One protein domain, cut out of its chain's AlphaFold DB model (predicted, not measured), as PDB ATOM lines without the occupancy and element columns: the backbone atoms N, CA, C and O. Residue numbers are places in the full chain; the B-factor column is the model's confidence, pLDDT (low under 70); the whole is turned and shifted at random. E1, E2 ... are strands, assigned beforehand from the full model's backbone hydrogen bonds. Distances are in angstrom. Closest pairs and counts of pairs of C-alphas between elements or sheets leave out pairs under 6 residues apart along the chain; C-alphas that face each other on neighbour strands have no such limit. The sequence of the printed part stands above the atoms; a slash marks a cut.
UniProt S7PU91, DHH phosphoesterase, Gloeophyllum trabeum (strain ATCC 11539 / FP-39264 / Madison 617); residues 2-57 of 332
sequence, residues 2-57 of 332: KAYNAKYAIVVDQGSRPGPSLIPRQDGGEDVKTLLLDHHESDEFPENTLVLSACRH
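Overview. This is residues 2 to 57 of the 332 residues of the protein "DHH phosphoesterase" of Gloeophyllum trabeum (strain ATCC 11539 / FP-39264 / Madison 617) (UniProt S7PU91). With little regular structure, this is a small wall of three strands, E1, E2 and E3, side by side, with the looping stretches 13 to 32 and 39 to 48 over one face and the other face bare. The 56 printed residues hold no named helix and three strands, all strand in class, with only 16 residues in named elements. The sheet, E1 E2 E3, is parallel. The whole is a rod of 37 by 18 by 13 A, only just compact, close to loose, with a radius of gyration of the C-alphas of 11.8 A.

Arrangement. E1, residues 8 to 12, is an edge strand, parallel to the inner strand E2, residues 33 to 38, at 11 degrees; C-alphas 9 and 34 face each other at 4.7 A, and N 37 and O 11 are within hydrogen-bond range at 2.8 A. E3, residues 49 to 53, the other edge strand, is parallel to E2 at 18 degrees; C-alphas 36 and 51 face each other at 4.8 A, and N 50 and O 34 are 2.8 A apart.

Along the chain. E1 begins at C-alpha 8 (50.905, 35.683, 107.250) and is 13.3 A long. E2 is 16.3 A long. E3, 11.7 A, ends at C-alpha 53 (51.813, 38.939, 125.239).

Size, cuts and confidence. The C-alphas of Asp 27 and His 57, the two farthest apart, are 38.9 A apart. The printed part has no cut. The link E1 to E2 is long, 20 residues. Residues 2 to 3 and 27 to 28 are under pLDDT 70.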
ATOM      1  N   LYS A   2      56.798  41.977 100.601       61.34
ATOM      2  CA  LYS A   2      56.335  42.233  99.213       61.34
ATOM      3  C   LYS A   2      56.895  41.240  98.185       61.34
ATOM      4  O   LYS A   2      56.137  40.627  97.449       61.34
ATOM      5  N   ALA A   3      58.208  41.008  98.214       69.81
ATOM      6  CA  ALA A   3      58.879  40.056  97.323       69.81
ATOM      7  C   ALA A   3      58.442  38.587  97.510       69.81
ATOM      8  O   ALA A   3      58.729  37.759  96.656       69.81
ATOM      9  N   TYR A   4      57.752  38.266  98.612       74.00
ATOM     10  CA  TYR A   4      57.366  36.899  98.975       74.00
ATOM     11  C   TYR A   4      55.846  36.673  98.971       74.00
ATOM     12  O   TYR A   4      55.411  35.586  99.334       74.00
ATOM     13  N   ASN A   5      55.038  37.683  98.604       79.25
ATOM     14  CA  ASN A   5      53.567  37.629  98.632       79.25
ATOM     15  C   ASN A   5      53.004  37.016  99.938       79.25
ATOM     16  O   ASN A   5      52.168  36.108  99.927       79.25
ATOM     17  N   ALA A   6      53.550  37.452 101.078       84.56
ATOM     18  CA  ALA A   6      53.272  36.841 102.374       84.56
ATOM     19  C   ALA A   6      51.820  37.089 102.817       84.56
ATOM     20  O   ALA A   6      51.407  38.233 102.962       84.56
ATOM     21  N   LYS A   7      51.072  36.012 103.090       87.81
ATOM     22  CA  LYS A   7      49.701  36.070 103.644       87.81
ATOM     23  C   LYS A   7      49.663  36.157 105.170       87.81
ATOM     24  O   LYS A   7      48.659  36.571 105.746       87.81
ATOM     25  N   TYR A   8      50.752  35.738 105.806       90.69
ATOM     26  CA  TYR A   8      50.905  35.683 107.250       90.69
ATOM     27  C   TYR A   8      52.242  36.287 107.652       90.69
ATOM     28  O   TYR A   8      53.227  36.177 106.915       90.69
ATOM     29  N   ALA A   9      52.279  36.871 108.841       92.44
ATOM     30  CA  ALA A   9      53.500  37.342 109.460       92.44
ATOM     31  C   ALA A   9      53.524  36.994 110.941       92.44
ATOM     32  O   ALA A   9      52.506  37.075 111.623       92.44
ATOM     33  N   ILE A  10      54.707  36.634 111.430       95.44
ATOM     34  CA  ILE A  10      54.961  36.439 112.851       95.44
ATOM     35  C   ILE A  10      56.011  37.469 113.247       95.44
ATOM     36  O   ILE A  10      57.132  37.439 112.739       95.44
ATOM     37  N   VAL A  11      55.627  38.397 114.115       95.62
ATOM     38  CA  VAL A  11      56.521  39.403 114.682       95.62
ATOM     39  C   VAL A  11      56.863  38.961 116.096       95.62
ATOM     40  O   VAL A  11      55.969  38.643 116.876       95.62
ATOM     41  N   VAL A  12      58.155  38.898 116.405       96.19
ATOM     42  CA  VAL A  12      58.659  38.436 117.700       96.19
ATOM     43  C   VAL A  12      59.495  39.523 118.363       96.19
ATOM     44  O   VAL A  12      60.278  40.188 117.684       96.19
ATOM     45  N   ASP A  13      59.345  39.661 119.679       94.25
ATOM     46  CA  ASP A  13      60.194  40.481 120.558       94.25
ATOM     47  C   ASP A  13      60.160  41.997 120.320       94.25
ATOM     48  O   ASP A  13      61.012  42.751 120.782       94.25
ATOM     49  N   GLN A  14      59.170  42.458 119.563       90.62
ATOM     50  CA  GLN A  14      58.918  43.863 119.281       90.62
ATOM     51  C   GLN A  14      57.522  44.018 118.695       90.62
ATOM     52  O   GLN A  14      56.979  43.080 118.121       90.62
ATOM     53  N   GLY A  15      56.992  45.237 118.719       90.25
ATOM     54  CA  GLY A  15      55.737  45.572 118.045       90.25
ATOM     55  C   GLY A  15      54.565  45.820 118.984       90.25
ATOM     56  O   GLY A  15      53.542  46.296 118.502       90.25
ATOM     57  N   SER A  16      54.711  45.604 120.298       91.12
ATOM     58  CA  SER A  16      53.715  46.029 121.296       91.12
ATOM     59  C   SER A  16      53.659  47.550 121.412       91.12
ATOM     60  O   SER A  16      54.328  48.159 122.247       91.12
ATOM     61  N   ARG A  17      52.910  48.179 120.511       88.56
ATOM     62  CA  ARG A  17      52.611  49.611 120.504       88.56
ATOM     63  C   ARG A  17      51.257  49.852 119.839       88.56
ATOM     64  O   ARG A  17      50.926  49.103 118.922       88.56
ATOM     65  N   PRO A  18      50.510  50.892 120.237       90.44
ATOM     66  CA  PRO A  18      49.338  51.307 119.482       90.44
ATOM     67  C   PRO A  18      49.728  51.743 118.070       90.44
ATOM     68  O   PRO A  18      50.856  52.181 117.821       90.44
ATOM     69  N   GLY A  19      48.776  51.649 117.151       89.69
ATOM     70  CA  GLY A  19      48.927  52.167 115.800       89.69
ATOM     71  C   GLY A  19      48.282  51.280 114.741       89.69
ATOM     72  O   GLY A  19      47.644  50.278 115.069       89.69
ATOM     73  N   PRO A  20      48.469  51.637 113.461       89.94
ATOM     74  CA  PRO A  20      47.961  50.843 112.352       89.94
ATOM     75  C   PRO A  20      48.618  49.459 112.322       89.94
ATOM     76  O   PRO A  20      49.629  49.215 112.989       89.94
ATOM     77  N   SER A  21      48.076  48.569 111.487       88.75
ATOM     78  CA  SER A  21      48.663  47.249 111.238       88.75
ATOM     79  C   SER A  21      50.175  47.328 110.999       88.75
ATOM     80  O   SER A  21      50.656  48.146 110.210       88.75
ATOM     81  N   LEU A  22      50.929  46.441 111.664       87.38
ATOM     82  CA  LEU A  22      52.390  46.357 111.537       87.38
ATOM     83  C   LEU A  22      52.832  46.103 110.095       87.38
ATOM     84  O   LEU A  22      53.927  46.504 109.697       87.38
ATOM     85  N   ILE A  23      51.990  45.412 109.327       85.88
ATOM     86  CA  ILE A  23      52.230  45.089 107.928       85.88
ATOM     87  C   ILE A  23      50.976  45.502 107.157       85.88
ATOM     88  O   ILE A  23      50.073  44.685 106.952       85.88
ATOM     89  N   PRO A  24      50.892  46.788 106.776       75.69
ATOM     90  CA  PRO A  24      49.705  47.330 106.138       75.69
ATOM     91  C   PRO A  24      49.492  46.730 104.743       75.69
ATOM     92  O   PRO A  24      50.435  46.277 104.081       75.69
ATOM     93  N   ARG A  25      48.230  46.766 104.303       76.00
ATOM     94  CA  ARG A  25      47.744  46.387 102.971       76.00
ATOM     95  C   ARG A  25      48.642  46.864 101.832       76.00
ATOM     96  O   ARG A  25      49.187  47.966 101.880       76.00
ATOM     97  N   GLN A  26      48.677  46.102 100.740       70.06
ATOM     98  CA  GLN A  26      49.214  46.576  99.459       70.06
ATOM     99  C   GLN A  26      48.112  46.650  98.401       70.06
ATOM    100  O   GLN A  26      47.276  45.754  98.339       70.06
ATOM    101  N   ASP A  27      48.116  47.719  97.596       68.94
ATOM    102  CA  ASP A  27      47.458  47.855  96.284       68.94
ATOM    103  C   ASP A  27      46.066  47.186  96.139       68.94
ATOM    104  O   ASP A  27      45.788  46.502  95.160       68.94
ATOM    105  N   GLY A  28      45.174  47.371  97.124       67.50
ATOM    106  CA  GLY A  28      43.791  46.863  97.087       67.50
ATOM    107  C   GLY A  28      43.588  45.387  97.472       67.50
ATOM    108  O   GLY A  28      42.455  44.916  97.405       67.50
ATOM    109  N   GLY A  29      44.636  44.671  97.895       70.38
ATOM    110  CA  GLY A  29      44.566  43.289  98.402       70.38
ATOM    111  C   GLY A  29      44.087  43.172  99.857       70.38
ATOM    112  O   GLY A  29      43.710  44.165 100.466       70.38
ATOM    113  N   GLU A  30      44.095  41.967 100.432       75.19
ATOM    114  CA  GLU A  30      43.785  41.755 101.860       75.19
ATOM    115  C   GLU A  30      44.975  42.122 102.768       75.19
ATOM    116  O   GLU A  30      46.136  42.031 102.360       75.19
ATOM    117  N   ASP A  31      44.687  42.519 104.012       76.19
ATOM    118  CA  ASP A  31      45.708  42.748 105.042       76.19
ATOM    119  C   ASP A  31      46.465  41.453 105.379       76.19
ATOM    120  O   ASP A  31      45.895  40.358 105.425       76.19
ATOM    121  N   VAL A  32      47.763  41.579 105.677       88.12
ATOM    122  CA  VAL A  32      48.576  40.446 106.134       88.12
ATOM    123  C   VAL A  32      48.156  40.067 107.550       88.12
ATOM    124  O   VAL A  32      48.273  40.865 108.483       88.12
ATOM    125  N   LYS A  33      47.722  38.816 107.735       90.81
ATOM    126  CA  LYS A  33      47.355  38.298 109.056       90.81
ATOM    127  C   LYS A  33      48.600  38.209 109.929       90.81
ATOM    128  O   LYS A  33      49.495  37.404 109.661       90.81
ATOM    129  N   THR A  34      48.652  39.032 110.970       94.06
ATOM    130  CA  THR A  34      49.847  39.171 111.806       94.06
ATOM    131  C   THR A  34      49.620  38.552 113.179       94.06
ATOM    132  O   THR A  34      48.629  38.846 113.840       94.06
ATOM    133  N   LEU A  35      50.549  37.695 113.602       96.75
ATOM    134  CA  LEU A  35      50.689  37.227 114.976       96.75
ATOM    135  C   LEU A  35      51.873  37.959 115.618       96.75
ATOM    136  O   LEU A  35      52.988  37.908 115.103       96.75
ATOM    137  N   LEU A  36      51.633  38.614 116.745       97.06
ATOM    138  CA  LEU A  36      52.637  39.300 117.550       97.06
ATOM    139  C   LEU A  36      52.928  38.480 118.812       97.06
ATOM    140  O   LEU A  36      52.015  38.241 119.598       97.06
ATOM    141  N   LEU A  37      54.183  38.073 119.011       97.31
ATOM    142  CA  LEU A  37      54.679  37.476 120.253       97.31
ATOM    143  C   LEU A  37      55.651  38.445 120.905       97.31
ATOM    144  O   LEU A  37      56.748  38.661 120.392       97.31
ATOM    145  N   ASP A  38      55.268  39.027 122.028       95.50
ATOM    146  CA  ASP A  38      56.075  40.065 122.657       95.50
ATOM    147  C   ASP A  38      55.828  40.101 124.168       95.50
ATOM    148  O   ASP A  38      54.908  39.483 124.693       95.50
ATOM    149  N   HIS A  39      56.685  40.800 124.893       93.44
ATOM    150  CA  HIS A  39      56.635  40.893 126.349       93.44
ATOM    151  C   HIS A  39      57.000  42.282 126.883       93.44
ATOM    152  O   HIS A  39      57.002  42.505 128.096       93.44
ATOM    153  N   HIS A  40      57.300  43.223 125.990       90.94
ATOM    154  CA  HIS A  40      57.537  44.613 126.342       90.94
ATOM    155  C   HIS A  40      56.274  45.270 126.920       90.94
ATOM    156  O   HIS A  40      55.153  44.963 126.517       90.94
ATOM    157  N   GLU A  41      56.468  46.182 127.877       88.50
ATOM    158  CA  GLU A  41      55.387  46.922 128.539       88.50
ATOM    159  C   GLU A  41      54.503  47.650 127.511       88.50
ATOM    160  O   GLU A  41      54.982  48.538 126.803       88.50
ATOM    161  N   SER A  42      53.215  47.296 127.457       89.50
ATOM    162  CA  SER A  42      52.211  47.983 126.642       89.50
ATOM    163  C   SER A  42      50.797  47.772 127.186       89.50
ATOM    164  O   SER A  42      50.496  46.712 127.739       89.50
ATOM    165  N   ASP A  43      49.942  48.774 126.995       88.50
ATOM    166  CA  ASP A  43      48.489  48.704 127.224       88.50
ATOM    167  C   ASP A  43      47.697  48.551 125.924       88.50
ATOM    168  O   ASP A  43      46.543  48.130 125.935       88.50
ATOM    169  N   GLU A  44      48.328  48.877 124.799       91.06
ATOM    170  CA  GLU A  44      47.696  48.936 123.489       91.06
ATOM    171  C   GLU A  44      48.554  48.206 122.455       91.06
ATOM    172  O   GLU A  44      49.770  48.048 122.608       91.06
ATOM    173  N   PHE A  45      47.922  47.745 121.382       93.88
ATOM    174  CA  PHE A  45      48.570  46.928 120.362       93.88
ATOM    175  C   PHE A  45      48.182  47.395 118.959       93.88
ATOM    176  O   PHE A  45      47.180  48.100 118.812       93.88
ATOM    177  N   PRO A  46      48.954  47.009 117.930       93.38
ATOM    178  CA  PRO A  46      48.648  47.378 116.559       93.38
ATOM    179  C   PRO A  46      47.308  46.795 116.112       93.38
ATOM    180  O   PRO A  46      46.946  45.672 116.476       93.38
ATOM    181  N   GLU A  47      46.598  47.535 115.269       91.19
ATOM    182  CA  GLU A  47      45.367  47.064 114.638       91.19
ATOM    183  C   GLU A  47      45.595  45.770 113.830       91.19
ATOM    184  O   GLU A  47      46.710  45.458 113.397       91.19
ATOM    185  N   ASN A  48      44.522  45.000 113.614       88.75
ATOM    186  CA  ASN A  48      44.508  43.786 112.781       88.75
ATOM    187  C   ASN A  48      45.593  42.747 113.136       88.75
ATOM    188  O   ASN A  48      46.054  41.987 112.280       88.75
ATOM    189  N   THR A  49      45.991  42.695 114.409       93.38
ATOM    190  CA  THR A  49      47.063  41.827 114.905       93.38
ATOM    191  C   THR A  49      46.534  40.903 115.998       93.38
ATOM    192  O   THR A  49      45.943  41.352 116.977       93.38
ATOM    193  N   LEU A  50      46.760  39.595 115.852       96.12
ATOM    194  CA  LEU A  50      46.570  38.642 116.941       96.12
ATOM    195  C   LEU A  50      47.770  38.748 117.882       96.12
ATOM    196  O   LEU A  50      48.907  38.606 117.441       96.12
ATOM    197  N   VAL A  51      47.532  38.992 119.167       96.44
ATOM    198  CA  VAL A  51      48.601  39.268 120.134       96.44
ATOM    199  C   VAL A  51      48.698  38.151 121.162       96.44
ATOM    200  O   VAL A  51      47.725  37.819 121.834       96.44
ATOM    201  N   LEU A  52      49.904  37.615 121.321       96.06
ATOM    202  CA  LEU A  52      50.320  36.787 122.440       96.06
ATOM    203  C   LEU A  52      51.353  37.580 123.246       96.06
ATOM    204  O   LEU A  52      52.510  37.681 122.843       96.06
ATOM    205  N   SER A  53      50.931  38.151 124.377       94.38
ATOM    206  CA  SER A  53      51.813  38.939 125.239       94.38
ATOM    207  C   SER A  53      51.705  38.562 126.710       94.38
ATOM    208  O   SER A  53      50.621  38.264 127.210       94.38
ATOM    209  N   ALA A  54      52.845  38.595 127.400       92.12
ATOM    210  CA  ALA A  54      52.947  38.394 128.845       92.12
ATOM    211  C   ALA A  54      53.248  39.689 129.618       92.12
ATOM    212  O   ALA A  54      53.489  39.626 130.822       92.12
ATOM    213  N   CYS A  55      53.224  40.862 128.970       89.31
ATOM    214  CA  CYS A  55      53.651  42.135 129.573       89.31
ATOM    215  C   CYS A  55      52.895  42.519 130.863       89.31
ATOM    216  O   CYS A  55      53.414  43.262 131.692       89.31
ATOM    217  N   ARG A  56      51.681  41.988 131.065       87.56
ATOM    218  CA  ARG A  56      50.839  42.215 132.252       87.56
ATOM    219  C   ARG A  56      50.795  41.045 133.238       87.56
ATOM    220  O   ARG A  56      50.085  41.136 134.236       87.56
ATOM    221  N   HIS A  57      51.543  39.971 132.998       85.00
ATOM    222  CA  HIS A  57      51.549  38.797 133.864       85.00
ATOM    223  C   HIS A  57      52.921  38.611 134.504       85.00
ATOM    224  O   HIS A  57      53.832  38.071 133.890       85.00
TER     225      HIS A  57